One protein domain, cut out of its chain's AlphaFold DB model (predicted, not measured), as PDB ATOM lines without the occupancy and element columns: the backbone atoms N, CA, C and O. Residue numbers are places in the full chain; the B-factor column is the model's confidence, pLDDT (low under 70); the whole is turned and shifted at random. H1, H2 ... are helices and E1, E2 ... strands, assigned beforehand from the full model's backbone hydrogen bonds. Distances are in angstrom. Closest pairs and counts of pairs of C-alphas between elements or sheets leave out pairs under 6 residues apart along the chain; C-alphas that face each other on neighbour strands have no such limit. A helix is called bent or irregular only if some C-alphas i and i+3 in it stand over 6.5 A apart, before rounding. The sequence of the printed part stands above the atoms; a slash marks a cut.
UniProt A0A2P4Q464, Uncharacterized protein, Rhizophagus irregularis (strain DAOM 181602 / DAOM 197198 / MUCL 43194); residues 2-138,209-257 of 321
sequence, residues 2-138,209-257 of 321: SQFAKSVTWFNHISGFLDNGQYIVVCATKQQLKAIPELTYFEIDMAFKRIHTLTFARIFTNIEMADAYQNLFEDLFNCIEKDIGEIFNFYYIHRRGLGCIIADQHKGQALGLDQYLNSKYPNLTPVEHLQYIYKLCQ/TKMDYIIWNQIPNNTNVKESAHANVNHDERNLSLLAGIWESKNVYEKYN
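This is residues 2 to 138 and 209 to 257 of the 321 residues of an uncharacterized protein of Rhizophagus irregularis (strain DAOM 181602 / DAOM 197198 / MUCL 43194) (UniProt A0A2P4Q464). Two small sheets stand in two halves of a rounded body: in one half the three strands E2, E4 and E5 have H4 and H5 packed at one side, and in the other the two-strand ribbon E1 E3 sits loosely between H2 and H8. H2, the longest helix, packs on both E1 and H4, and a long strand-free loop, residues 228 to 241, swings round to H8. The printed part has 186 residues with eight named helices and five named strands, in the order E1 H1 E2 E3 H2 H3 E4 H4 H5 E5 H6 H7 H8, and its class is mostly helix, with 79 of the 98 residues in named elements held by helices; the larger sheet runs E2 E4 E5, parallel, and E1 and E3 are antiparallel. It is compact, with a radius of gyration of the C-alphas of 16.6 A and spans of 45 by 37 by 30 A.

Start at residues 2 to 23, which hold no named element, and find C-alpha 24 at (-9.362, -15.927, -37.803), where E1, residues 24 to 27, begins. Next come H1, residues 30 to 38, E2, residues 41 to 44, and E3, residues 58 to 61. H1 is irregular, but only just: C-alphas 34 and 37 are 6.6 A apart. H2, residues 66 to 84, is 26.9 A long; H3, residues 91 to 94, and E4, residues 100 to 103, follow. H4, residues 107 to 120, is 20.2 A long, then come H5, residues 126 to 133, and E5, residues 134 to 136. Past the cut look for H6, residues 213 to 218, H7, residues 224 to 227, and H8, residues 242 to 256, 21.1 A long, ending at C-alpha 256 (-31.440, -21.806, -45.490).

In the larger sheet, look at N 44 and O 102 of E2 and E4, 2.8 A apart, and N 135 and O 101 of E5 and E4, 2.9 A apart, both within hydrogen-bond range. E4, H4 H5, E5 is a strand-helix-strand unit, two parallel neighbour strands joined through helices, with a right-handed crossover. H4 only grazes this sheet with residues 109 to 114, H5 with 127 to 133 and H6 with 215 to 218. H4 and H5 touch, about perpendicular at 84 degrees, closest at the C-alphas of Asp 114 and Pro 126, 4.7 A. H3 and H5 are close but not clearly touching, closest at the C-alphas of Tyr 92 and Tyr 132, 6.3 A. With residues 66 to 74 alone H2 touches H4, a steep tilt of 54 degrees, the same way; the closest C-alphas, of Gln 70 and Gly 112, are 4.0 A apart. With residues 79 to 84 alone H2 touches H1, about perpendicular at 82 degrees, closest at the C-alphas of Leu 33 and Ile 80, 5.2 A. The closest C-alphas of E1 and H2, those of Ile 24 and Leu 72, are 6.9 A apart. Between E1 and E3, N 27 and O 58 are 2.7 A apart, within hydrogen-bond range. The closest C-alphas of E3 and H8, those of Phe 60 and Leu 242, are 7.8 A apart. H7 and H8 are apart. Every O i to N i+4 pair is within range in H2, H4, H5, H6 and H8, but 3 of 5 in H1; H3 and H7 are too short for such a pair.

The two C-alphas farthest apart, of Ser 2 and Tyr 213, are 50.3 A apart. Residues 139 to 208 are not printed, and C-alphas 138 and 209 stand 14.5 A apart across the cut. The links E2 to E3 and H7 to H8 are long. The model's mean pLDDT is 77.9 over the printed part, and residues 2 to 21, 47 to 54, 223 to 240 and 248 to 257 are under 70.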
ATOM      1  N   SER A   2      -6.132  -6.822 -52.452       33.34
ATOM      2  CA  SER A   2      -7.208  -5.882 -52.864       33.34
ATOM      3  C   SER A   2      -8.427  -6.498 -53.577       33.34
ATOM      4  O   SER A   2      -9.495  -5.892 -53.561       33.34
ATOM      5  N   GLN A   3      -8.315  -7.696 -54.167       33.84
ATOM      6  CA  GLN A   3      -9.466  -8.408 -54.755       33.84
ATOM      7  C   GLN A   3     -10.309  -9.158 -53.712       33.84
ATOM      8  O   GLN A   3     -11.525  -9.210 -53.855       33.84
ATOM      9  N   PHE A   4      -9.691  -9.666 -52.638       40.66
ATOM     10  CA  PHE A   4     -10.379 -10.398 -51.563       40.66
ATOM     11  C   PHE A   4     -11.303  -9.485 -50.743       40.66
ATOM     12  O   PHE A   4     -12.432  -9.847 -50.455       40.66
ATOM     13  N   ALA A   5     -10.870  -8.254 -50.453       39.28
ATOM     14  CA  ALA A   5     -11.697  -7.273 -49.746       39.28
ATOM     15  C   ALA A   5     -12.845  -6.697 -50.606       39.28
ATOM     16  O   ALA A   5     -13.825  -6.195 -50.066       39.28
ATOM     17  N   LYS A   6     -12.740  -6.755 -51.943       35.72
ATOM     18  CA  LYS A   6     -13.725  -6.162 -52.867       35.72
ATOM     19  C   LYS A   6     -14.869  -7.102 -53.260       35.72
ATOM     20  O   LYS A   6     -15.920  -6.607 -53.647       35.72
ATOM     21  N   SER A   7     -14.702  -8.424 -53.166       37.12
ATOM     22  CA  SER A   7     -15.761  -9.397 -53.496       37.12
ATOM     23  C   SER A   7     -16.671  -9.764 -52.313       37.12
ATOM     24  O   SER A   7     -17.656 -10.479 -52.494       37.12
ATOM     25  N   VAL A   8     -16.367  -9.265 -51.110       44.47
ATOM     26  CA  VAL A   8     -16.980  -9.672 -49.830       44.47
ATOM     27  C   VAL A   8     -17.798  -8.518 -49.223       44.47
ATOM     28  O   VAL A   8     -17.847  -8.315 -48.020       44.47
ATOM     29  N   THR A   9     -18.484  -7.734 -50.058       43.28
ATOM     30  CA  THR A   9     -19.294  -6.571 -49.630       43.28
ATOM     31  C   THR A   9     -20.542  -6.920 -48.803       43.28
ATOM     32  O   THR A   9     -21.204  -6.017 -48.303       43.28
ATOM     33  N   TRP A  10     -20.865  -8.209 -48.646       47.12
ATOM     34  CA  TRP A  10     -22.059  -8.707 -47.944       47.12
ATOM     35  C   TRP A  10     -21.788  -9.276 -46.543       47.12
ATOM     36  O   TRP A  10     -22.736  -9.521 -45.797       47.12
ATOM     37  N   PHE A  11     -20.523  -9.494 -46.174       53.97
ATOM     38  CA  PHE A  11     -20.153  -9.977 -44.843       53.97
ATOM     39  C   PHE A  11     -19.658  -8.815 -43.991       53.97
ATOM     40  O   PHE A  11     -18.832  -8.021 -44.434       53.97
ATOM     41  N   ASN A  12     -20.146  -8.733 -42.756       57.06
ATOM     42  CA  ASN A  12     -19.831  -7.609 -41.884       57.06
ATOM     43  C   ASN A  12     -18.465  -7.697 -41.191       57.06
ATOM     44  O   ASN A  12     -18.118  -6.745 -40.495       57.06
ATOM     45  N   HIS A  13     -17.660  -8.756 -41.363       60.34
ATOM     46  CA  HIS A  13     -16.318  -8.759 -40.772       60.34
ATOM     47  C   HIS A  13     -15.349  -9.811 -41.338       60.34
ATOM     48  O   HIS A  13     -15.762 -10.821 -41.898       60.34
ATOM     49  N   ILE A  14     -14.046  -9.547 -41.192       56.94
ATOM     50  CA  ILE A  14     -12.904 -10.460 -41.379       56.94
ATOM     51  C   ILE A  14     -11.939 -10.102 -40.245       56.94
ATOM     52  O   ILE A  14     -11.558  -8.938 -40.140       56.94
ATOM     53  N   SER A  15     -11.545 -11.050 -39.400       59.06
ATOM     54  CA  SER A  15     -10.822 -10.754 -38.158       59.06
ATOM     55  C   SER A  15      -9.388 -11.295 -38.155       59.06
ATOM     56  O   SER A  15      -9.103 -12.321 -37.555       59.06
ATOM     57  N   GLY A  16      -8.472 -10.561 -38.790       60.22
ATOM     58  CA  GLY A  16      -7.026 -10.735 -38.609       60.22
ATOM     59  C   GLY A  16      -6.390 -11.877 -39.408       60.22
ATOM     60  O   GLY A  16      -6.618 -13.058 -39.162       60.22
ATOM     61  N   PHE A  17      -5.508 -11.505 -40.339       59.69
ATOM     62  CA  PHE A  17      -4.440 -12.384 -40.814       59.69
ATOM     63  C   PHE A  17      -3.172 -11.976 -40.068       59.69
ATOM     64  O   PHE A  17      -2.775 -10.815 -40.139       59.69
ATOM     65  N   LEU A  18      -2.574 -12.906 -39.333       62.69
ATOM     66  CA  LEU A  18      -1.297 -12.703 -38.662       62.69
ATOM     67  C   LEU A  18      -0.156 -12.936 -39.663       62.69
ATOM     68  O   LEU A  18      -0.261 -13.767 -40.569       62.69
ATOM     69  N   ASP A  19       0.959 -12.226 -39.479       55.09
ATOM     70  CA  ASP A  19       2.113 -12.252 -40.396       55.09
ATOM     71  C   ASP A  19       2.750 -13.649 -40.549       55.09
ATOM     72  O   ASP A  19       3.458 -13.925 -41.515       55.09
ATOM     73  N   ASN A  20       2.467 -14.560 -39.619       68.81
ATOM     74  CA  ASN A  20       2.924 -15.950 -39.611       68.81
ATOM     75  C   ASN A  20       1.993 -16.925 -40.372       68.81
ATOM     76  O   ASN A  20       2.189 -18.137 -40.298       68.81
ATOM     77  N   GLY A  21       0.973 -16.425 -41.080       69.31
ATOM     78  CA  GLY A  21       0.006 -17.249 -41.816       69.31
ATOM     79  C   GLY A  21      -1.132 -17.819 -40.960       69.31
ATOM     80  O   GLY A  21      -1.946 -18.602 -41.460       69.31
ATOM     81  N   GLN A  22      -1.218 -17.439 -39.685       75.31
ATOM     82  CA  GLN A  22      -2.378 -17.718 -38.847       75.31
ATOM     83  C   GLN A  22      -3.532 -16.764 -39.182       75.31
ATOM     84  O   GLN A  22      -3.311 -15.613 -39.560       75.31
ATOM     85  N   TYR A  23      -4.772 -17.232 -39.062       77.06
ATOM     86  CA  TYR A  23      -5.940 -16.411 -39.361       77.06
ATOM     87  C   TYR A  23      -7.140 -16.761 -38.490       77.06
ATOM     88  O   TYR A  23      -7.323 -17.907 -38.067       77.06
ATOM     89  N   ILE A  24      -7.996 -15.765 -38.289       76.50
ATOM     90  CA  ILE A  24      -9.362 -15.927 -37.803       76.50
ATOM     91  C   ILE A  24     -10.259 -15.156 -38.785       76.50
ATOM     92  O   ILE A  24      -9.930 -14.083 -39.275       76.50
ATOM     93  N   VAL A  25     -11.389 -15.719 -39.184       77.94
ATOM     94  CA  VAL A  25     -12.325 -15.036 -40.084       77.94
ATOM     95  C   VAL A  25     -13.726 -15.251 -39.557       77.94
ATOM     96  O   VAL A  25     -14.279 -16.336 -39.720       77.94
ATOM     97  N   VAL A  26     -14.298 -14.220 -38.935       79.00
ATOM     98  CA  VAL A  26     -15.691 -14.210 -38.470       79.00
ATOM     99  C   VAL A  26     -16.621 -13.734 -39.585       79.00
ATOM    100  O   VAL A  26     -16.615 -12.571 -39.964       79.00
ATOM    101  N   CYS A  27     -17.473 -14.622 -40.076       78.94
ATOM    102  CA  CYS A  27     -18.481 -14.365 -41.094       78.94
ATOM    103  C   CYS A  27     -19.889 -14.329 -40.478       78.94
ATOM    104  O   CYS A  27     -20.412 -15.358 -40.046       78.94
ATOM    105  N   ALA A  28     -20.528 -13.159 -40.496       80.50
ATOM    106  CA  ALA A  28     -21.926 -12.965 -40.112       80.50
ATOM    107  C   ALA A  28     -22.539 -11.764 -40.853       80.50
ATOM    108  O   ALA A  28     -21.825 -10.852 -41.284       80.50
ATOM    109  N   THR A  29     -23.863 -11.751 -40.993       80.94
ATOM    110  CA  THR A  29     -24.629 -10.583 -41.441       80.94
ATOM    111  C   THR A  29     -24.996  -9.703 -40.252       80.94
ATOM    112  O   THR A  29     -25.147 -10.173 -39.122       80.94
ATOM    113  N   LYS A  30     -25.243  -8.417 -40.518       82.19
ATOM    114  CA  LYS A  30     -25.722  -7.466 -39.505       82.19
ATOM    115  C   LYS A  30     -26.957  -7.962 -38.755       82.19
ATOM    116  O   LYS A  30     -27.080  -7.775 -37.552       82.19
ATOM    117  N   GLN A  31     -27.901  -8.566 -39.475       81.56
ATOM    118  CA  GLN A  31     -29.154  -9.053 -38.897       81.56
ATOM    119  C   GLN A  31     -28.924 -10.235 -37.960       81.56
ATOM    120  O   GLN A  31     -29.550 -10.296 -36.907       81.56
ATOM    121  N   GLN A  32     -28.007 -11.141 -38.310       84.19
ATOM    122  CA  GLN A  32     -27.636 -12.242 -37.427       84.19
ATOM    123  C   GLN A  32     -26.990 -11.716 -36.147       84.19
ATOM    124  O   GLN A  32     -27.415 -12.103 -35.063       84.19
ATOM    125  N   LEU A  33     -26.029 -10.794 -36.258       86.62
ATOM    126  CA  LEU A  33     -25.365 -10.216 -35.086       86.62
ATOM    127  C   LEU A  33     -26.351  -9.483 -34.170       86.62
ATOM    128  O   LEU A  33     -26.294  -9.651 -32.958       86.62
ATOM    129  N   LYS A  34     -27.315  -8.755 -34.746       87.50
ATOM    130  CA  LYS A  34     -28.398  -8.101 -33.996       87.50
ATOM    131  C   LYS A  34     -29.355  -9.065 -33.300       87.50
ATOM    132  O   LYS A  34     -30.025  -8.651 -32.365       87.50
ATOM    133  N   ALA A  35     -29.445 -10.312 -33.752       88.81
ATOM    134  CA  ALA A  35     -30.307 -11.312 -33.136       88.81
ATOM    135  C   ALA A  35     -29.627 -12.050 -31.968       88.81
ATOM    136  O   ALA A  35     -30.330 -12.591 -31.124       88.81
ATOM    137  N   ILE A  36     -28.288 -12.058 -31.889       89.38
ATOM    138  CA  ILE A  36     -27.547 -12.757 -30.821       89.38
ATOM    139  C   ILE A  36     -27.912 -12.253 -29.407       89.38
ATOM    140  O   ILE A  36     -28.101 -13.098 -28.534       89.38
ATOM    141  N   PRO A  37     -28.053 -10.939 -29.137       90.31
ATOM    142  CA  PRO A  37     -28.425 -10.446 -27.804       90.31
ATOM    143  C   PRO A  37     -29.806 -10.896 -27.316       90.31
ATOM    144  O   PRO A  37     -30.042 -10.919 -26.110       90.31
ATOM    145  N   GLU A  38     -30.699 -11.262 -28.237       90.25
ATOM    146  CA  GLU A  38     -32.052 -11.746 -27.932       90.25
ATOM    147  C   GLU A  38     -32.066 -13.233 -27.539       90.25
ATOM    148  O   GLU A  38     -33.095 -13.771 -27.126       90.25
ATOM    149  N   LEU A  39     -30.935 -13.930 -27.689       90.81
ATOM    150  CA  LEU A  39     -30.829 -15.350 -27.387       90.81
ATOM    151  C   LEU A  39     -30.609 -15.581 -25.893       90.81
ATOM    152  O   LEU A  39     -29.712 -15.016 -25.271       90.81
ATOM    153  N   THR A  40     -31.359 -16.530 -25.334       92.00
ATOM    154  CA  THR A  40     -31.064 -17.079 -24.004       92.00
ATOM    155  C   THR A  40     -29.792 -17.929 -24.027       92.00
ATOM    156  O   THR A  40     -29.047 -17.947 -23.048       92.00
ATOM    157  N   TYR A  41     -29.523 -18.617 -25.140       92.81
ATOM    158  CA  TYR A  41     -28.314 -19.409 -25.338       92.81
ATOM    159  C   TYR A  41     -27.950 -19.542 -26.820       92.81
ATOM    160  O   TYR A  41     -28.812 -19.424 -27.692       92.81
ATOM    161  N   PHE A  42     -26.685 -19.850 -27.101       89.50
ATOM    162  CA  PHE A  42     -26.256 -20.337 -28.413       89.50
ATOM    163  C   PHE A  42     -25.244 -21.476 -28.278       89.50
ATOM    164  O   PHE A  42     -24.704 -21.731 -27.202       89.50
ATOM    165  N   GLU A  43     -25.007 -22.167 -29.388       87.06
ATOM    166  CA  GLU A  43     -24.088 -23.298 -29.490       87.06
ATOM    167  C   GLU A  43     -22.829 -22.913 -30.279       87.06
ATOM    168  O   GLU A  43     -22.922 -22.247 -31.314       87.06
ATOM    169  N   ILE A  44     -21.666 -23.371 -29.814       86.44
ATOM    170  CA  ILE A  44     -20.393 -23.342 -30.540       86.44
ATOM    171  C   ILE A  44     -20.012 -24.780 -30.892       86.44
ATOM    172  O   ILE A  44     -19.903 -25.628 -30.013       86.44
ATOM    173  N   ASP A  45     -19.759 -25.048 -32.171       77.19
ATOM    174  CA  ASP A  45     -19.291 -26.356 -32.643       77.19
ATOM    175  C   ASP A  45     -18.223 -26.141 -33.733       77.19
ATOM    176  O   ASP A  45     -18.352 -25.251 -34.581       77.19
ATOM    177  N   MET A  46     -17.151 -26.940 -33.676       70.31
ATOM    178  CA  MET A  46     -15.966 -26.827 -34.539       70.31
ATOM    179  C   MET A  46     -16.147 -27.356 -35.966       70.31
ATOM    180  O   MET A  46     -15.307 -27.110 -36.828       70.31
ATOM    181  N   ALA A  47     -17.216 -28.091 -36.252       59.44
ATOM    182  CA  ALA A  47     -17.437 -28.682 -37.558       59.44
ATOM    183  C   ALA A  47     -18.439 -27.870 -38.389       59.44
ATOM    184  O   ALA A  47     -19.574 -27.581 -37.976       59.44
ATOM    185  N   PHE A  48     -18.021 -27.578 -39.624       49.03
ATOM    186  CA  PHE A  48     -18.913 -27.168 -40.698       49.03
ATOM    187  C   PHE A  48     -19.844 -28.342 -41.000       49.03
ATOM    188  O   PHE A  48     -19.449 -29.337 -41.599       49.03
ATOM    189  N   LYS A  49     -21.077 -28.252 -40.510       50.81
ATOM    190  CA  LYS A  49     -22.147 -29.181 -40.856       50.81
ATOM    191  C   LYS A  49     -23.227 -28.337 -41.541       50.81
ATOM    192  O   LYS A  49     -23.627 -27.301 -41.005       50.81
ATOM    193  N   ARG A  50     -23.699 -28.744 -42.722       44.16
ATOM    194  CA  ARG A  50     -25.009 -28.351 -43.263       44.16
ATOM    195  C   ARG A  50     -26.081 -28.808 -42.291       44.16
ATOM    196  O   ARG A  50     -26.533 -29.949 -42.324       44.16
ATOM    197  N   ILE A  51     -26.459 -27.918 -41.396       47.06
ATOM    198  CA  ILE A  51     -27.536 -28.179 -40.459       47.06
ATOM    199  C   ILE A  51     -28.733 -27.368 -40.911       47.06
ATOM    200  O   ILE A  51     -28.597 -26.228 -41.350       47.06
ATOM    201  N   HIS A  52     -29.918 -27.917 -40.697       49.06
ATOM    202  CA  HIS A  52     -31.157 -27.152 -40.670       49.06
ATOM    203  C   HIS A  52     -31.289 -26.293 -39.386       49.06
ATOM    204  O   HIS A  52     -32.402 -26.082 -38.910       49.06
ATOM    205  N   THR A  53     -30.180 -25.822 -38.795       55.97
ATOM    206  CA  THR A  53     -30.170 -24.896 -37.651       55.97
ATOM    207  C   THR A  53     -29.732 -23.510 -38.086       55.97
ATOM    208  O   THR A  53     -28.908 -23.328 -38.986       55.97
ATOM    209  N   LEU A  54     -30.293 -22.515 -37.405       69.88
ATOM    210  CA  LEU A  54     -30.001 -21.117 -37.644       69.88
ATOM    211  C   LEU A  54     -28.570 -20.796 -37.193       69.88
ATOM    212  O   LEU A  54     -28.281 -20.729 -36.003       69.88
ATOM    213  N   THR A  55     -27.662 -20.614 -38.151       76.62
ATOM    214  CA  THR A  55     -26.277 -20.208 -37.859       76.62
ATOM    215  C   THR A  55     -26.223 -18.690 -37.713       76.62
ATOM    216  O   THR A  55     -26.608 -17.996 -38.650       76.62
ATOM    217  N   PHE A  56     -25.735 -18.156 -36.591       81.06
ATOM    218  CA  PHE A  56     -25.617 -16.699 -36.390       81.06
ATOM    219  C   PHE A  56     -24.270 -16.138 -36.848       81.06
ATOM    220  O   PHE A  56     -24.211 -15.074 -37.454       81.06
ATOM    221  N   ALA A  57     -23.193 -16.881 -36.620       82.88
ATOM    222  CA  ALA A  57     -21.862 -16.548 -37.097       82.88
ATOM    223  C   ALA A  57     -21.135 -17.833 -37.486       82.88
ATOM    224  O   ALA A  57     -21.404 -18.903 -36.935       82.88
ATOM    225  N   ARG A  58     -20.226 -17.736 -38.450       82.94
ATOM    226  CA  ARG A  58     -19.296 -18.810 -38.800       82.94
ATOM    227  C   ARG A  58     -17.886 -18.293 -38.708       82.94
ATOM    228  O   ARG A  58     -17.620 -17.174 -39.125       82.94
ATOM    229  N   ILE A  59     -17.003 -19.114 -38.166       80.44
ATOM    230  CA  ILE A  59     -15.636 -18.709 -37.898       80.44
ATOM    231  C   ILE A  59     -14.701 -19.700 -38.570       80.44
ATOM    232  O   ILE A  59     -14.853 -20.907 -38.400       80.44
ATOM    233  N   PHE A  60     -13.765 -19.181 -39.358       79.31
ATOM    234  CA  PHE A  60     -12.699 -19.969 -39.964       79.31
ATOM    235  C   PHE A  60     -11.393 -19.633 -39.275       79.31
ATOM    236  O   PHE A  60     -11.015 -18.467 -39.212       79.31
ATOM    237  N   THR A  61     -10.690 -20.644 -38.787       79.50
ATOM    238  CA  THR A  61      -9.373 -20.455 -38.190       79.50
ATOM    239  C   THR A  61      -8.504 -21.684 -38.418       79.50
ATOM    240  O   THR A  61      -9.013 -22.791 -38.585       79.50
ATOM    241  N   ASN A  62      -7.193 -21.472 -38.450       79.88
ATOM    242  CA  ASN A  62      -6.174 -22.518 -38.387       79.88
ATOM    243  C   ASN A  62      -5.434 -22.524 -37.036       79.88
ATOM    244  O   ASN A  62      -4.326 -23.053 -36.951       79.88
ATOM    245  N   ILE A  63      -6.019 -21.908 -36.004       81.12
ATOM    246  CA  ILE A  63      -5.451 -21.799 -34.661       81.12
ATOM    247  C   ILE A  63      -6.414 -22.440 -33.662       81.12
ATOM    248  O   ILE A  63      -7.604 -22.143 -33.661       81.12
ATOM    249  N   GLU A  64      -5.892 -23.290 -32.780       83.50
ATOM    250  CA  GLU A  64      -6.691 -23.986 -31.757       83.50
ATOM    251  C   GLU A  64      -6.292 -23.598 -30.319       83.50
ATOM    252  O   GLU A  64      -6.725 -24.216 -29.345       83.50
ATOM    253  N   MET A  65      -5.466 -22.560 -30.178       85.50
ATOM    254  CA  MET A  65      -4.943 -22.078 -28.899       85.50
ATOM    255  C   MET A  65      -5.926 -21.130 -28.193       85.50
ATOM    256  O   MET A  65      -6.736 -20.461 -28.832       85.50
ATOM    257  N   ALA A  66      -5.860 -21.083 -26.860       89.94
ATOM    258  CA  ALA A  66      -6.780 -20.296 -26.034       89.94
ATOM    259  C   ALA A  66      -6.709 -18.786 -26.321       89.94
ATOM    260  O   ALA A  66      -7.745 -18.144 -26.436       89.94
ATOM    261  N   ASP A  67      -5.508 -18.248 -26.527       88.69
ATOM    262  CA  ASP A  67      -5.261 -16.848 -26.895       88.69
ATOM    263  C   ASP A  67      -5.928 -16.463 -28.226       88.69
ATOM    264  O   ASP A  67      -6.530 -15.398 -28.358       88.69
ATOM    265  N   ALA A  68      -5.896 -17.359 -29.211       85.88
ATOM    266  CA  ALA A  68      -6.601 -17.170 -30.470       85.88
ATOM    267  C   ALA A  68      -8.122 -17.184 -30.279       85.88
ATOM    268  O   ALA A  68      -8.821 -16.349 -30.854       85.88
ATOM    269  N   TYR A  69      -8.642 -18.087 -29.444       89.50
ATOM    270  CA  TYR A  69     -10.062 -18.095 -29.101       89.50
ATOM    271  C   TYR A  69     -10.478 -16.858 -28.295       89.50
ATOM    272  O   TYR A  69     -11.574 -16.352 -28.516       89.50
ATOM    273  N   GLN A  70      -9.619 -16.324 -27.423       92.31
ATOM    274  CA  GLN A  70      -9.865 -15.058 -26.732       92.31
ATOM    275  C   GLN A  70     -10.059 -13.922 -27.743       92.31
ATOM    276  O   GLN A  70     -11.081 -13.238 -27.692       92.31
ATOM    277  N   ASN A  71      -9.126 -13.769 -28.691       87.62
ATOM    278  CA  ASN A  71      -9.224 -12.759 -29.752       87.62
ATOM    279  C   ASN A  71     -10.498 -12.948 -30.589       87.62
ATOM    280  O   ASN A  71     -11.196 -11.989 -30.898       87.62
ATOM    281  N   LEU A  72     -10.847 -14.200 -30.899       88.56
ATOM    282  CA  LEU A  72     -12.080 -14.547 -31.606       88.56
ATOM    283  C   LEU A  72     -13.331 -14.086 -30.849       88.56
ATOM    284  O   LEU A  72     -14.234 -13.518 -31.466       88.56
ATOM    285  N   PHE A  73     -13.414 -14.337 -29.540       91.88
ATOM    286  CA  PHE A  73     -14.551 -13.890 -28.735       91.88
ATOM    287  C   PHE A  73     -14.598 -12.368 -28.644       91.88
ATOM    288  O   PHE A  73     -15.673 -11.787 -28.800       91.88
ATOM    289  N   GLU A  74     -13.447 -11.724 -28.460       91.00
ATOM    290  CA  GLU A  74     -13.339 -10.269 -28.455       91.00
ATOM    291  C   GLU A  74     -13.857  -9.665 -29.763       91.00
ATOM    292  O   GLU A  74     -14.760  -8.827 -29.735       91.00
ATOM    293  N   ASP A  75     -13.389 -10.157 -30.909       87.00
ATOM    294  CA  ASP A  75     -13.836  -9.697 -32.222       87.00
ATOM    295  C   ASP A  75     -15.329  -9.947 -32.451       87.00
ATOM    296  O   ASP A  75     -16.037  -9.064 -32.941       87.00
ATOM    297  N   LEU A  76     -15.834 -11.128 -32.078       89.31
ATOM    298  CA  LEU A  76     -17.249 -11.465 -32.217       89.31
ATOM    299  C   LEU A  76     -18.133 -10.506 -31.410       89.31
ATOM    300  O   LEU A  76     -19.067  -9.923 -31.965       89.31
ATOM    301  N   PHE A  77     -17.850 -10.328 -30.118       92.31
ATOM    302  CA  PHE A  77     -18.670  -9.476 -29.260       92.31
ATOM    303  C   PHE A  77     -18.507  -7.992 -29.598       92.31
ATOM    304  O   PHE A  77     -19.513  -7.290 -29.637       92.31
ATOM    305  N   ASN A  78     -17.309  -7.531 -29.966       90.19
ATOM    306  CA  ASN A  78     -17.106  -6.165 -30.457       90.19
ATOM    307  C   ASN A  78     -17.915  -5.897 -31.737       90.19
ATOM    308  O   ASN A  78     -18.501  -4.822 -31.897       90.19
ATOM    309  N   CYS A  79     -17.997  -6.876 -32.648       86.69
ATOM    310  CA  CYS A  79     -18.838  -6.766 -33.841       86.69
ATOM    311  C   CYS A  79     -20.324  -6.660 -33.487       86.69
ATOM    312  O   CYS A  79     -21.026  -5.825 -34.061       86.69
ATOM    313  N   ILE A  80     -20.796  -7.475 -32.539       90.19
ATOM    314  CA  ILE A  80     -22.183  -7.424 -32.064       90.19
ATOM    315  C   ILE A  80     -22.477  -6.048 -31.460       90.19
ATOM    316  O   ILE A  80     -23.418  -5.391 -31.897       90.19
ATOM    317  N   GLU A  81     -21.641  -5.586 -30.526       93.12
ATOM    318  CA  GLU A  81     -21.777  -4.295 -29.837       93.12
ATOM    319  C   GLU A  81     -21.803  -3.121 -30.822       93.12
ATOM    320  O   GLU A  81     -22.653  -2.234 -30.727       93.12
ATOM    321  N   LYS A  82     -20.936  -3.153 -31.839       90.38
ATOM    322  CA  LYS A  82     -20.916  -2.157 -32.916       90.38
ATOM    323  C   LYS A  82     -22.216  -2.136 -33.723       90.38
ATOM    324  O   LYS A  82     -22.674  -1.061 -34.112       90.38
ATOM    325  N   ASP A  83     -22.797  -3.299 -34.018       87.38
ATOM    326  CA  ASP A  83     -24.000  -3.392 -34.846       87.38
ATOM    327  C   ASP A  83     -25.297  -3.065 -34.089       87.38
ATOM    328  O   ASP A  83     -26.237  -2.555 -34.719       87.38
ATOM    329  N   ILE A  84     -25.349  -3.317 -32.774       89.12
ATOM    330  CA  ILE A  84     -26.484  -2.953 -31.905       89.12
ATOM    331  C   ILE A  84     -26.370  -1.537 -31.324       89.12
ATOM    332  O   ILE A  84     -27.393  -0.909 -31.073       89.12
ATOM    333  N   GLY A  85     -25.153  -1.005 -31.185       91.12
ATOM    334  CA  GLY A  85     -24.895   0.322 -30.618       91.12
ATOM    335  C   GLY A  85     -24.940   0.378 -29.086       91.12
ATOM    336  O   GLY A  85     -25.055   1.464 -28.523       91.12
ATOM    337  N   GLU A  86     -24.856  -0.768 -28.411       92.81
ATOM    338  CA  GLU A  86     -24.838  -0.903 -26.952       92.81
ATOM    339  C   GLU A  86     -23.941  -2.071 -26.510       92.81
ATOM    340  O   GLU A  86     -23.486  -2.863 -27.332       92.81
ATOM    341  N   ILE A  87     -23.677  -2.163 -25.203       93.81
ATOM    342  CA  ILE A  87     -22.842  -3.215 -24.606       93.81
ATOM    343  C   ILE A  87     -23.597  -4.548 -24.602       93.81
ATOM    344  O   ILE A  87     -24.764  -4.616 -24.201       93.81
ATOM    345  N   PHE A  88     -22.902  -5.621 -24.975       95.50
ATOM    346  CA  PHE A  88     -23.427  -6.976 -24.934       95.50
ATOM    347  C   PHE A  88     -23.545  -7.454 -23.483       95.50
ATOM    348  O   PHE A  88     -22.573  -7.443 -22.726       95.50
ATOM    349  N   ASN A  89     -24.740  -7.894 -23.086       95.88
ATOM    350  CA  ASN A  89     -25.014  -8.288 -21.707       95.88
ATOM    351  C   ASN A  89     -24.988  -9.811 -21.542       95.88
ATOM    352  O   ASN A  89     -25.690 -10.540 -22.238       95.88
ATOM    353  N   PHE A  90     -24.234 -10.273 -20.548       97.00
ATOM    354  CA  PHE A  90     -24.323 -11.627 -20.003       97.00
ATOM    355  C   PHE A  90     -25.241 -11.651 -18.781       97.00
ATOM    356  O   PHE A  90     -25.082 -10.816 -17.882       97.00
ATOM    357  N   TYR A  91     -26.152 -12.622 -18.708       97.38
ATOM    358  CA  TYR A  91     -27.177 -12.701 -17.665       97.38
ATOM    359  C   TYR A  91     -26.586 -12.776 -16.254       97.38
ATOM    360  O   TYR A  91     -27.038 -12.063 -15.360       97.38
ATOM    361  N   TYR A  92     -25.545 -13.586 -16.037       96.94
ATOM    362  CA  TYR A  92     -24.954 -13.754 -14.702       96.94
ATOM    363  C   TYR A  92     -24.283 -12.475 -14.167       96.94
ATOM    364  O   TYR A  92     -24.162 -12.315 -12.955       96.94
ATOM    365  N   ILE A  93     -23.905 -11.549 -15.057       96.56
ATOM    366  CA  ILE A  93     -23.301 -10.255 -14.705       96.56
ATOM    367  C   ILE A  93     -24.374  -9.165 -14.609       96.56
ATOM    368  O   ILE A  93     -24.432  -8.435 -13.624       96.56
ATOM    369  N   HIS A  94     -25.235  -9.053 -15.623       96.19
ATOM    370  CA  HIS A  94     -26.117  -7.893 -15.815       96.19
ATOM    371  C   HIS A  94     -27.587  -8.180 -15.494       96.19
ATOM    372  O   HIS A  94     -28.426  -7.293 -15.636       96.19
ATOM    373  N   ARG A  95     -27.926  -9.421 -15.112       94.50
ATOM    374  CA  ARG A  95     -29.304  -9.909 -14.897       94.50
ATOM    375  C   ARG A  95     -30.213  -9.801 -16.132       94.50
ATOM    376  O   ARG A  95     -31.433  -9.841 -16.011       94.50
ATOM    377  N   ARG A  96     -29.610  -9.681 -17.318       94.00
ATOM    378  CA  ARG A  96     -30.250  -9.672 -18.643       94.00
ATOM    379  C   ARG A  96     -29.265 -10.136 -19.721       94.00
ATOM    380  O   ARG A  96     -28.055 -10.047 -19.511       94.00
ATOM    381  N   GLY A  97     -29.783 -10.560 -20.871       94.31
ATOM    382  CA  GLY A  97     -28.990 -10.997 -22.024       94.31
ATOM    383  C   GLY A  97     -28.632 -12.483 -21.981       94.31
ATOM    384  O   GLY A  97     -29.397 -13.289 -21.452       94.31
ATOM    385  N   LEU A  98     -27.475 -12.839 -22.543       96.31
ATOM    386  CA  LEU A  98     -27.096 -14.228 -22.800       96.31
ATOM    387  C   LEU A  98     -26.923 -15.023 -21.499       96.31
ATOM    388  O   LEU A  98     -26.102 -14.673 -20.647       96.31
ATOM    389  N   GLY A  99     -27.685 -16.105 -21.371       95.94
ATOM    390  CA  GLY A  99     -27.686 -16.987 -20.206       95.94
ATOM    391  C   GLY A  99     -26.639 -18.090 -20.260       95.94
ATOM    392  O   GLY A  99     -26.112 -18.477 -19.222       95.94
ATOM    393  N   CYS A 100     -26.339 -18.603 -21.454       95.38
ATOM    394  CA  CYS A 100     -25.500 -19.785 -21.594       95.38
ATOM    395  C   CYS A 100     -24.859 -19.905 -22.977       95.38
ATOM    396  O   CYS A 100     -25.437 -19.520 -23.994       95.38
ATOM    397  N   ILE A 101     -23.681 -20.515 -22.999       94.31
ATOM    398  CA  ILE A 101     -22.995 -20.975 -24.198       94.31
ATOM    399  C   ILE A 101     -22.863 -22.493 -24.090       94.31
ATOM    400  O   ILE A 101     -22.220 -22.996 -23.166       94.31
ATOM    401  N   ILE A 102     -23.476 -23.211 -25.032       91.56
ATOM    402  CA  ILE A 102     -23.290 -24.655 -25.178       91.56
ATOM    403  C   ILE A 102     -22.094 -24.890 -26.090       91.56
ATOM    404  O   ILE A 102     -22.024 -24.311 -27.172       91.56
ATOM    405  N   ALA A 103     -21.171 -25.754 -25.692       88.56
ATOM    406  CA  ALA A 103     -20.033 -26.095 -26.532       88.56
ATOM    407  C   ALA A 103     -19.564 -27.533 -26.316       88.56
ATOM    408  O   ALA A 103     -19.992 -28.242 -25.397       88.56
ATOM    409  N   ASP A 104     -18.674 -27.966 -27.198       84.25
ATOM    410  CA  ASP A 104     -17.993 -29.248 -27.088       84.25
ATOM    411  C   ASP A 104     -16.913 -29.190 -25.997       84.25
ATOM    412  O   ASP A 104     -16.567 -28.123 -25.493       84.25
ATOM    413  N   GLN A 105     -16.328 -30.336 -25.637       82.94
ATOM    414  CA  GLN A 105     -15.225 -30.392 -24.667       82.94
ATOM    415  C   GLN A 105     -13.888 -29.928 -25.296       82.94
ATOM    416  O   GLN A 105     -12.869 -30.606 -25.186       82.94
ATOM    417  N   HIS A 106     -13.881 -28.780 -25.986       86.56
ATOM    418  CA  HIS A 106     -12.687 -28.214 -26.611       86.56
ATOM    419  C   HIS A 106     -11.984 -27.234 -25.666       86.56
ATOM    420  O   HIS A 106     -12.439 -26.110 -25.441       86.56
ATOM    421  N   LYS A 107     -10.823 -27.642 -25.144       88.38
ATOM    422  CA  LYS A 107     -10.062 -26.873 -24.149       88.38
ATOM    423  C   LYS A 107      -9.732 -25.451 -24.612       88.38
ATOM    424  O   LYS A 107      -9.894 -24.518 -23.835       88.38
ATOM    425  N   GLY A 108      -9.323 -25.271 -25.869       89.19
ATOM    426  CA  GLY A 108      -9.013 -23.944 -26.410       89.19
ATOM    427  C   GLY A 108     -10.217 -22.996 -26.406       89.19
ATOM    428  O   GLY A 108     -10.056 -21.817 -26.120       89.19
ATOM    429  N   GLN A 109     -11.431 -23.514 -26.631       89.69
ATOM    430  CA  GLN A 109     -12.648 -22.695 -26.652       89.69
ATOM    431  C   GLN A 109     -13.044 -22.264 -25.243       89.69
ATOM    432  O   GLN A 109     -13.331 -21.091 -25.024       89.69
ATOM    433  N   ALA A 110     -13.039 -23.207 -24.299       93.25
ATOM    434  CA  ALA A 110     -13.359 -22.926 -22.905       93.25
ATOM    435  C   ALA A 110     -12.385 -21.897 -22.311       93.25
ATOM    436  O   ALA A 110     -12.819 -20.882 -21.775       93.25
ATOM    437  N   LEU A 111     -11.077 -22.115 -22.484       94.00
ATOM    438  CA  LEU A 111     -10.059 -21.203 -21.960       94.00
ATOM    439  C   LEU A 111     -10.048 -19.852 -22.691       94.00
ATOM    440  O   LEU A 111      -9.910 -18.817 -22.058       94.00
ATOM    441  N   GLY A 112     -10.247 -19.815 -24.010       94.25
ATOM    442  CA  GLY A 112     -10.354 -18.530 -24.706       94.25
ATOM    443  C   GLY A 112     -11.571 -17.714 -24.259       94.25
ATOM    444  O   GLY A 112     -11.483 -16.495 -24.109       94.25
ATOM    445  N   LEU A 113     -12.702 -18.381 -23.991       95.62
ATOM    446  CA  LEU A 113     -13.901 -17.730 -23.461       95.62
ATOM    447  C   LEU A 113     -13.658 -17.178 -22.055       95.62
ATOM    448  O   LEU A 113     -14.065 -16.055 -21.762       95.62
ATOM    449  N   ASP A 114     -13.005 -17.950 -21.185       96.06
ATOM    450  CA  ASP A 114     -12.741 -17.514 -19.815       96.06
ATOM    451  C   ASP A 114     -11.770 -16.334 -19.744       96.06
ATOM    452  O   ASP A 114     -12.011 -15.395 -18.986       96.06
ATOM    453  N   GLN A 115     -10.755 -16.319 -20.610       96.81
ATOM    454  CA  GLN A 115      -9.800 -15.227 -20.747       96.81
ATOM    455  C   GLN A 115     -10.490 -13.952 -21.231       96.81
ATOM    456  O   GLN A 115     -10.269 -12.883 -20.659       96.81
ATOM    457  N   TYR A 116     -11.367 -14.070 -22.234       96.44
ATOM    458  CA  TYR A 116     -12.176 -12.955 -22.728       96.44
ATOM    459  C   TYR A 116     -13.100 -12.388 -21.640       96.44
ATOM    460  O   TYR A 116     -13.164 -11.176 -21.431       96.44
ATOM    461  N   LEU A 117     -13.815 -13.250 -20.913       97.31
ATOM    462  CA  LEU A 117     -14.731 -12.793 -19.866       97.31
ATOM    463  C   LEU A 117     -13.972 -12.155 -18.700       97.31
ATOM    464  O   LEU A 117     -14.380 -11.098 -18.222       97.31
ATOM    465  N   ASN A 118     -12.846 -12.743 -18.298       97.25
ATOM    466  CA  ASN A 118     -12.008 -12.237 -17.215       97.25
ATOM    467  C   ASN A 118     -11.357 -10.890 -17.559       97.25
ATOM    468  O   ASN A 118     -11.220 -10.039 -16.681       97.25
ATOM    469  N   SER A 119     -10.980 -10.662 -18.825       96.94
ATOM    470  CA  SER A 119     -10.433  -9.366 -19.249       96.94
ATOM    471  C   SER A 119     -11.474  -8.245 -19.155       96.94
ATOM    472  O   SER A 119     -11.140  -7.128 -18.760       96.94
ATOM    473  N   LYS A 120     -12.746  -8.546 -19.457       95.12
ATOM    474  CA  LYS A 120     -13.858  -7.584 -19.405       95.12
ATOM    475  C   LYS A 120     -14.464  -7.433 -18.004       95.12
ATOM    476  O   LYS A 120     -14.955  -6.357 -17.664       95.12
ATOM    477  N   TYR A 121     -14.420  -8.486 -17.187       96.38
ATOM    478  CA  TYR A 121     -15.072  -8.560 -15.877       96.38
ATOM    479  C   TYR A 121     -14.157  -9.188 -14.806       96.38
ATOM    480  O   TYR A 121     -14.472 -10.256 -14.283       96.38
ATOM    481  N   PRO A 122     -13.078  -8.503 -14.383       96.00
ATOM    482  CA  PRO A 122     -12.020  -9.061 -13.524       96.00
ATOM    483  C   PRO A 122     -12.438  -9.326 -12.064       96.00
ATOM    484  O   PRO A 122     -11.607  -9.615 -11.205       96.00
ATOM    485  N   ASN A 123     -13.725  -9.184 -11.750       95.31
ATOM    486  CA  ASN A 123     -14.292  -9.390 -10.417       95.31
ATOM    487  C   ASN A 123     -14.516 -10.877 -10.091       95.31
ATOM    488  O   ASN A 123     -14.834 -11.205  -8.951       95.31
ATOM    489  N   LEU A 124     -14.389 -11.754 -11.086       95.25
ATOM    490  CA  LEU A 124     -14.446 -13.204 -10.946       95.25
ATOM    491  C   LEU A 124     -13.159 -13.798 -11.507       95.25
ATOM    492  O   LEU A 124     -12.516 -13.200 -12.362       95.25
ATOM    493  N   THR A 125     -12.794 -14.987 -11.044       95.50
ATOM    494  CA  THR A 125     -11.703 -15.740 -11.671       95.50
ATOM    495  C   THR A 125     -12.136 -16.301 -13.037       95.50
ATOM    496  O   THR A 125     -13.335 -16.503 -13.264       95.50
ATOM    497  N   PRO A 126     -11.196 -16.640 -13.944       94.50
ATOM    498  CA  PRO A 126     -11.542 -17.225 -15.243       94.50
ATOM    499  C   PRO A 126     -12.447 -18.463 -15.122       94.50
ATOM    500  O   PRO A 126     -13.513 -18.541 -15.727       94.50
ATOM    501  N   VAL A 127     -12.100 -19.398 -14.236       93.69
ATOM    502  CA  VAL A 127     -12.903 -20.613 -14.017       93.69
ATOM    503  C   VAL A 127     -14.309 -20.284 -13.510       93.69
ATOM    504  O   VAL A 127     -15.272 -20.933 -13.915       93.69
ATOM    505  N   GLU A 128     -14.456 -19.269 -12.656       96.25
ATOM    506  CA  GLU A 128     -15.774 -18.853 -12.177       96.25
ATOM    507  C   GLU A 128     -16.658 -18.328 -13.300       96.25
ATOM    508  O   GLU A 128     -17.849 -18.624 -13.301       96.25
ATOM    509  N   HIS A 129     -16.103 -17.617 -14.284       97.69
ATOM    510  CA  HIS A 129     -16.879 -17.226 -15.458       97.69
ATOM    511  C   HIS A 129     -17.489 -18.434 -16.165       97.69
ATOM    512  O   HIS A 129     -18.694 -18.438 -16.422       97.69
ATOM    513  N   LEU A 130     -16.703 -19.489 -16.399       97.06
ATOM    514  CA  LEU A 130     -17.212 -20.714 -17.020       97.06
ATOM    515  C   LEU A 130     -18.274 -21.400 -16.163       97.06
ATOM    516  O   LEU A 130     -19.269 -21.873 -16.708       97.06
ATOM    517  N   GLN A 131     -18.125 -21.388 -14.835       96.81
ATOM    518  CA  GLN A 131     -19.138 -21.931 -13.925       96.81
ATOM    519  C   GLN A 131     -20.501 -21.242 -14.068       96.81
ATOM    520  O   GLN A 131     -21.512 -21.873 -13.781       96.81
ATOM    521  N   TYR A 132     -20.557 -19.977 -14.492       97.38
ATOM    522  CA  TYR A 132     -21.817 -19.241 -14.630       97.38
ATOM    523  C   TYR A 132     -22.479 -19.355 -16.008       97.38
ATOM    524  O   TYR A 132     -23.695 -19.187 -16.091       97.38
ATOM    525  N   ILE A 133     -21.709 -19.580 -17.078       96.25
ATOM    526  CA  ILE A 133     -22.208 -19.427 -18.458       96.25
ATOM    527  C   ILE A 133     -21.997 -20.652 -19.351       96.25
ATOM    528  O   ILE A 133     -22.687 -20.799 -20.358       96.25
ATOM    529  N   TYR A 134     -21.067 -21.541 -19.023       95.38
ATOM    530  CA  TYR A 134     -20.643 -22.595 -19.939       95.38
ATOM    531  C   TYR A 134     -21.373 -23.909 -19.656       95.38
ATOM    532  O   TYR A 134     -21.401 -24.373 -18.516       95.38
ATOM    533  N   LYS A 135     -21.948 -24.524 -20.694       93.56
ATOM    534  CA  LYS A 135     -22.596 -25.842 -20.620       93.56
ATOM    535  C   LYS A 135     -22.007 -26.766 -21.681       93.56
ATOM    536  O   LYS A 135     -21.858 -26.393 -22.841       93.56
ATOM    537  N   LEU A 136     -21.664 -27.986 -21.294       90.44
ATOM    538  CA  LEU A 136     -21.103 -28.973 -22.204       90.44
ATOM    539  C   LEU A 136     -22.205 -29.741 -22.922       90.44
ATOM    540  O   LEU A 136     -23.165 -30.210 -22.307       90.44
ATOM    541  N   CYS A 137     -22.023 -29.949 -24.227       86.31
ATOM    542  CA  CYS A 137     -22.822 -30.918 -24.960       86.31
ATOM    543  C   CYS A 137     -22.571 -32.319 -24.383       86.31
ATOM    544  O   CYS A 137     -21.476 -32.879 -24.511       86.31
ATOM    545  N   GLN A 138     -23.609 -32.922 -23.795       80.00
ATOM    546  CA  GLN A 138     -23.507 -34.252 -23.201       80.00
ATOM    547  C   GLN A 138     -23.130 -35.307 -24.239       80.00
ATOM    548  O   GLN A 138     -22.462 -36.275 -23.900       80.00
ATOM    549  N   THR A 209     -22.117 -26.306 -11.299       94.81
ATOM    550  CA  THR A 209     -22.426 -25.063 -11.999       94.81
ATOM    551  C   THR A 209     -22.878 -23.981 -11.020       94.81
ATOM    552  O   THR A 209     -23.554 -24.246 -10.030       94.81
ATOM    553  N   LYS A 210     -22.507 -22.734 -11.313       96.56
ATOM    554  CA  LYS A 210     -23.076 -21.533 -10.685       96.56
ATOM    555  C   LYS A 210     -24.119 -20.868 -11.593       96.56
ATOM    556  O   LYS A 210     -24.652 -19.813 -11.246       96.56
ATOM    557  N   MET A 211     -24.391 -21.456 -12.762       96.12
ATOM    558  CA  MET A 211     -25.442 -21.020 -13.674       96.12
ATOM    559  C   MET A 211     -26.795 -20.988 -12.959       96.12
ATOM    560  O   MET A 211     -27.090 -21.824 -12.106       96.12
ATOM    561  N   ASP A 212     -27.627 -20.013 -13.318       95.69
ATOM    562  CA  ASP A 212     -28.985 -19.911 -12.795       95.69
ATOM    563  C   ASP A 212     -29.766 -21.211 -13.049       95.69
ATOM    564  O   ASP A 212     -29.756 -21.746 -14.160       95.69
ATOM    565  N   TYR A 213     -30.448 -21.718 -12.018       93.00
ATOM    566  CA  TYR A 213     -31.111 -23.023 -12.071       93.00
ATOM    567  C   TYR A 213     -32.198 -23.089 -13.162       93.00
ATOM    568  O   TYR A 213     -32.398 -24.143 -13.771       93.00
ATOM    569  N   ILE A 214     -32.897 -21.974 -13.422       93.19
ATOM    570  CA  ILE A 214     -33.937 -21.901 -14.453       93.19
ATOM    571  C   ILE A 214     -33.273 -22.010 -15.821       93.19
ATOM    572  O   ILE A 214     -33.697 -22.816 -16.649       93.19
ATOM    573  N   ILE A 215     -32.199 -21.247 -16.029       93.69
ATOM    574  CA  ILE A 215     -31.427 -21.250 -17.275       93.69
ATOM    575  C   ILE A 215     -30.853 -22.644 -17.537       93.69
ATOM    576  O   ILE A 215     -31.056 -23.195 -18.618       93.69
ATOM    577  N   TRP A 216     -30.211 -23.260 -16.543       94.00
ATOM    578  CA  TRP A 216     -29.629 -24.593 -16.687       94.00
ATOM    579  C   TRP A 216     -30.652 -25.638 -17.144       94.00
ATOM    580  O   TRP A 216     -30.367 -26.415 -18.061       94.00
ATOM    581  N   ASN A 217     -31.837 -25.650 -16.524       90.19
ATOM    582  CA  ASN A 217     -32.876 -26.649 -16.780       90.19
ATOM    583  C   ASN A 217     -33.662 -26.405 -18.074       90.19
ATOM    584  O   ASN A 217     -34.157 -27.358 -18.672       90.19
ATOM    585  N   GLN A 218     -33.790 -25.151 -18.516       90.12
ATOM    586  CA  GLN A 218     -34.461 -24.821 -19.778       90.12
ATOM    587  C   GLN A 218     -33.604 -25.145 -21.002       90.12
ATOM    588  O   GLN A 218     -34.134 -25.404 -22.084       90.12
ATOM    589  N   ILE A 219     -32.283 -25.116 -20.846       87.38
ATOM    590  CA  ILE A 219     -31.350 -25.264 -21.958       87.38
ATOM    591  C   ILE A 219     -31.092 -26.740 -22.252       87.38
ATOM    592  O   ILE A 219     -30.772 -27.504 -21.334       87.38
ATOM    593  N   PRO A 220     -31.159 -27.161 -23.529       83.69
ATOM    594  CA  PRO A 220     -30.949 -28.551 -23.899       83.69
ATOM    595  C   PRO A 220     -29.555 -29.045 -23.505       83.69
ATOM    596  O   PRO A 220     -28.574 -28.307 -23.465       83.69
ATOM    597  N   ASN A 221     -29.471 -30.343 -23.235       80.38
ATOM    598  CA  ASN A 221     -28.231 -31.018 -22.856       80.38
ATOM    599  C   ASN A 221     -27.418 -31.511 -24.064       80.38
ATOM    600  O   ASN A 221     -26.347 -32.094 -23.903       80.38
ATOM    601  N   ASN A 222     -27.943 -31.346 -25.275       70.31
ATOM    602  CA  ASN A 222     -27.344 -31.851 -26.498       70.31
ATOM    603  C   ASN A 222     -27.573 -30.904 -27.677       70.31
ATOM    604  O   ASN A 222     -28.411 -30.007 -27.632       70.31
ATOM    605  N   THR A 223     -26.844 -31.168 -28.755       60.78
ATOM    606  CA  THR A 223     -26.914 -30.439 -30.024       60.78
ATOM    607  C   THR A 223     -27.803 -31.189 -31.034       60.78
ATOM    608  O   THR A 223     -27.516 -31.246 -32.227       60.78
ATOM    609  N   ASN A 224     -28.905 -31.802 -30.559       50.44
ATOM    610  CA  ASN A 224     -29.695 -32.844 -31.253       50.44
ATOM    611  C   ASN A 224     -30.029 -32.571 -32.734       50.44
ATOM    612  O   ASN A 224     -30.056 -33.502 -33.532       50.44
ATOM    613  N   VAL A 225     -30.276 -31.319 -33.134       50.28
ATOM    614  CA  VAL A 225     -30.625 -30.984 -34.530       50.28
ATOM    615  C   VAL A 225     -29.411 -31.087 -35.466       50.28
ATOM    616  O   VAL A 225     -29.542 -31.460 -36.634       50.28
ATOM    617  N   LYS A 226     -28.215 -30.797 -34.944       49.31
ATOM    618  CA  LYS A 226     -26.935 -30.848 -35.657       49.31
ATOM    619  C   LYS A 226     -26.439 -32.279 -35.853       49.31
ATOM    620  O   LYS A 226     -25.748 -32.557 -36.834       49.31
ATOM    621  N   GLU A 227     -26.844 -33.200 -34.982       46.66
ATOM    622  CA  GLU A 227     -26.317 -34.560 -35.005       46.66
ATOM    623  C   GLU A 227     -26.965 -35.493 -36.037       46.66
ATOM    624  O   GLU A 227     -26.299 -36.326 -36.650       46.66
ATOM    625  N   SER A 228     -28.251 -35.321 -36.324       49.06
ATOM    626  CA  SER A 228     -28.945 -36.087 -37.371       49.06
ATOM    627  C   SER A 228     -28.428 -35.813 -38.796       49.06
ATOM    628  O   SER A 228     -28.745 -36.563 -39.715       49.06
ATOM    629  N   ALA A 229     -27.601 -34.779 -38.996       47.66
ATOM    630  CA  ALA A 229     -26.994 -34.443 -40.288       47.66
ATOM    631  C   ALA A 229     -25.656 -35.175 -40.564       47.66
ATOM    632  O   ALA A 229     -25.055 -34.995 -41.624       47.66
ATOM    633  N   HIS A 230     -25.169 -35.999 -39.626       48.06
ATOM    634  CA  HIS A 230     -23.782 -36.479 -39.597       48.06
ATOM    635  C   HIS A 230     -23.337 -37.434 -40.719       48.06
ATOM    636  O   HIS A 230     -22.134 -37.503 -40.973       48.06
ATOM    637  N   ALA A 231     -24.245 -38.151 -41.388       44.22
ATOM    638  CA  ALA A 231     -23.850 -39.196 -42.340       44.22
ATOM    639  C   ALA A 231     -23.538 -38.671 -43.756       44.22
ATOM    640  O   ALA A 231     -22.540 -39.075 -44.340       44.22
ATOM    641  N   ASN A 232     -24.333 -37.733 -44.289       42.41
ATOM    642  CA  ASN A 232     -24.224 -37.323 -45.702       42.41
ATOM    643  C   ASN A 232     -23.517 -35.977 -45.927       42.41
ATOM    644  O   ASN A 232     -23.174 -35.648 -47.052       42.41
ATOM    645  N   VAL A 233     -23.298 -35.186 -44.875       45.91
ATOM    646  CA  VAL A 233     -22.766 -33.814 -44.988       45.91
ATOM    647  C   VAL A 233     -21.237 -33.766 -44.901       45.91
ATOM    648  O   VAL A 233     -20.596 -32.945 -45.544       45.91
ATOM    649  N   ASN A 234     -20.630 -34.680 -44.140       45.69
ATOM    650  CA  ASN A 234     -19.188 -34.685 -43.880       45.69
ATOM    651  C   ASN A 234     -18.321 -35.121 -45.078       45.69
ATOM    652  O   ASN A 234     -17.099 -34.995 -44.999       45.69
ATOM    653  N   HIS A 235     -18.919 -35.656 -46.148       45.66
ATOM    654  CA  HIS A 235     -18.181 -36.249 -47.267       45.66
ATOM    655  C   HIS A 235     -17.822 -35.240 -48.375       45.66
ATOM    656  O   HIS A 235     -16.788 -35.411 -49.019       45.66
ATOM    657  N   ASP A 236     -18.611 -34.172 -48.547       49.44
ATOM    658  CA  ASP A 236     -18.465 -33.213 -49.658       49.44
ATOM    659  C   ASP A 236     -17.667 -31.941 -49.288       49.44
ATOM    660  O   ASP A 236     -17.353 -31.133 -50.158       49.44
ATOM    661  N   GLU A 237     -17.362 -31.719 -48.002       56.03
ATOM    662  CA  GLU A 237     -17.016 -30.376 -47.485       56.03
ATOM    663  C   GLU A 237     -15.697 -30.315 -46.690       56.03
ATOM    664  O   GLU A 237     -15.366 -29.298 -46.080       56.03
ATOM    665  N   ARG A 238     -14.907 -31.396 -46.712       53.81
ATOM    666  CA  ARG A 238     -13.532 -31.423 -46.184       53.81
ATOM    667  C   ARG A 238     -12.534 -31.115 -47.308       53.81
ATOM    668  O   ARG A 238     -12.768 -31.480 -48.453       53.81
ATOM    669  N   ASN A 239     -11.405 -30.484 -46.975       57.97
ATOM    670  CA  ASN A 239     -10.325 -30.104 -47.910       57.97
ATOM    671  C   ASN A 239     -10.668 -28.996 -48.927       57.97
ATOM    672  O   ASN A 239     -10.060 -28.918 -49.995       57.97
ATOM    673  N   LEU A 240     -11.610 -28.109 -48.603       66.00
ATOM    674  CA  LEU A 240     -11.843 -26.892 -49.384       66.00
ATOM    675  C   LEU A 240     -10.773 -25.834 -49.084       66.00
ATOM    676  O   LEU A 240     -10.280 -25.722 -47.961       66.00
ATOM    677  N   SER A 241     -10.442 -25.007 -50.080       74.88
ATOM    678  CA  SER A 241      -9.661 -23.793 -49.826       74.88
ATOM    679  C   SER A 241     -10.459 -22.828 -48.940       74.88
ATOM    680  O   SER A 241     -11.689 -22.827 -48.976       74.88
ATOM    681  N   LEU A 242      -9.780 -21.961 -48.180       71.12
ATOM    682  CA  LEU A 242     -10.442 -20.962 -47.324       71.12
ATOM    683  C   LEU A 242     -11.473 -20.128 -48.105       71.12
ATOM    684  O   LEU A 242     -12.587 -19.909 -47.639       71.12
ATOM    685  N   LEU A 243     -11.128 -19.717 -49.330       72.00
ATOM    686  CA  LEU A 243     -12.030 -18.963 -50.199       72.00
ATOM    687  C   LEU A 243     -13.256 -19.787 -50.615       72.00
ATOM    688  O   LEU A 243     -14.367 -19.264 -50.598       72.00
ATOM    689  N   ALA A 244     -13.067 -21.065 -50.956       70.75
ATOM    690  CA  ALA A 244     -14.170 -21.959 -51.293       70.75
ATOM    691  C   ALA A 244     -15.086 -22.204 -50.082       70.75
ATOM    692  O   ALA A 244     -16.302 -22.148 -50.225       70.75
ATOM    693  N   GLY A 245     -14.525 -22.367 -48.877       71.19
ATOM    694  CA  GLY A 245     -15.302 -22.494 -47.640       71.19
ATOM    695  C   GLY A 245     -16.131 -21.243 -47.314       71.19
ATOM    696  O   GLY A 245     -17.302 -21.347 -46.936       71.19
ATOM    697  N   ILE A 246     -15.563 -20.049 -47.519       72.38
ATOM    698  CA  ILE A 246     -16.283 -18.773 -47.368       72.38
ATOM    699  C   ILE A 246     -17.384 -18.632 -48.433       72.38
ATOM    700  O   ILE A 246     -18.488 -18.177 -48.130       72.38
ATOM    701  N   TRP A 247     -17.127 -19.047 -49.676       72.25
ATOM    702  CA  TRP A 247     -18.121 -18.970 -50.748       72.25
ATOM    703  C   TRP A 247     -19.280 -19.950 -50.547       72.25
ATOM    704  O   TRP A 247     -20.441 -19.557 -50.625       72.25
ATOM    705  N   GLU A 248     -18.999 -21.204 -50.197       69.44
ATOM    706  CA  GLU A 248     -20.063 -22.170 -49.900       69.44
ATOM    707  C   GLU A 248     -20.876 -21.768 -48.676       69.44
ATOM    708  O   GLU A 248     -22.090 -21.968 -48.616       69.44
ATOM    709  N   SER A 249     -20.230 -21.094 -47.724       68.75
ATOM    710  CA  SER A 249     -20.939 -20.506 -46.602       68.75
ATOM    711  C   SER A 249     -22.028 -19.550 -47.044       68.75
ATOM    712  O   SER A 249     -23.152 -19.667 -46.561       68.75
ATOM    713  N   LYS A 250     -21.713 -18.660 -47.991       67.12
ATOM    714  CA  LYS A 250     -22.674 -17.740 -48.598       67.12
ATOM    715  C   LYS A 250     -23.851 -18.488 -49.232       67.12
ATOM    716  O   LYS A 250     -24.992 -18.159 -48.925       67.12
ATOM    717  N   ASN A 251     -23.585 -19.518 -50.037       64.31
ATOM    718  CA  ASN A 251     -24.636 -20.300 -50.699       64.31
ATOM    719  C   ASN A 251     -25.595 -20.951 -49.687       64.31
ATOM    720  O   ASN A 251     -26.815 -20.934 -49.858       64.31
ATOM    721  N   VAL A 252     -25.046 -21.511 -48.604       63.81
ATOM    722  CA  VAL A 252     -25.840 -22.093 -47.513       63.81
ATOM    723  C   VAL A 252     -26.657 -21.011 -46.797       63.81
ATOM    724  O   VAL A 252     -27.828 -21.244 -46.491       63.81
ATOM    725  N   TYR A 253     -26.083 -19.825 -46.567       63.72
ATOM    726  CA  TYR A 253     -26.788 -18.711 -45.927       63.72
ATOM    727  C   TYR A 253     -27.984 -18.225 -46.745       63.72
ATOM    728  O   TYR A 253     -29.076 -18.110 -46.192       63.72
ATOM    729  N   GLU A 254     -27.803 -18.003 -48.047       62.12
ATOM    730  CA  GLU A 254     -28.871 -17.548 -48.949       62.12
ATOM    731  C   GLU A 254     -30.010 -18.573 -49.069       62.12
ATOM    732  O   GLU A 254     -31.171 -18.205 -49.241       62.12
ATOM    733  N   LYS A 255     -29.693 -19.869 -48.958       55.84
ATOM    734  CA  LYS A 255     -30.662 -20.950 -49.157       55.84
ATOM    735  C   LYS A 255     -31.460 -21.316 -47.901       55.84
ATOM    736  O   LYS A 255     -32.608 -21.746 -48.033       55.84
ATOM    737  N   TYR A 256     -30.874 -21.196 -46.705       52.69
ATOM    738  CA  TYR A 256     -31.440 -21.806 -45.490       52.69
ATOM    739  C   TYR A 256     -31.599 -20.876 -44.278       52.69
ATOM    740  O   TYR A 256     -32.316 -21.248 -43.349       52.69
ATOM    741  N   ASN A 257     -30.978 -19.694 -44.263       54.81
ATOM    742  CA  ASN A 257     -31.024 -18.783 -43.115       54.81
ATOM    743  C   ASN A 257     -32.023 -17.633 -43.310       54.81
ATOM    744  O   ASN A 257     -32.568 -17.472 -44.397       54.81
TER     745      ASN A 257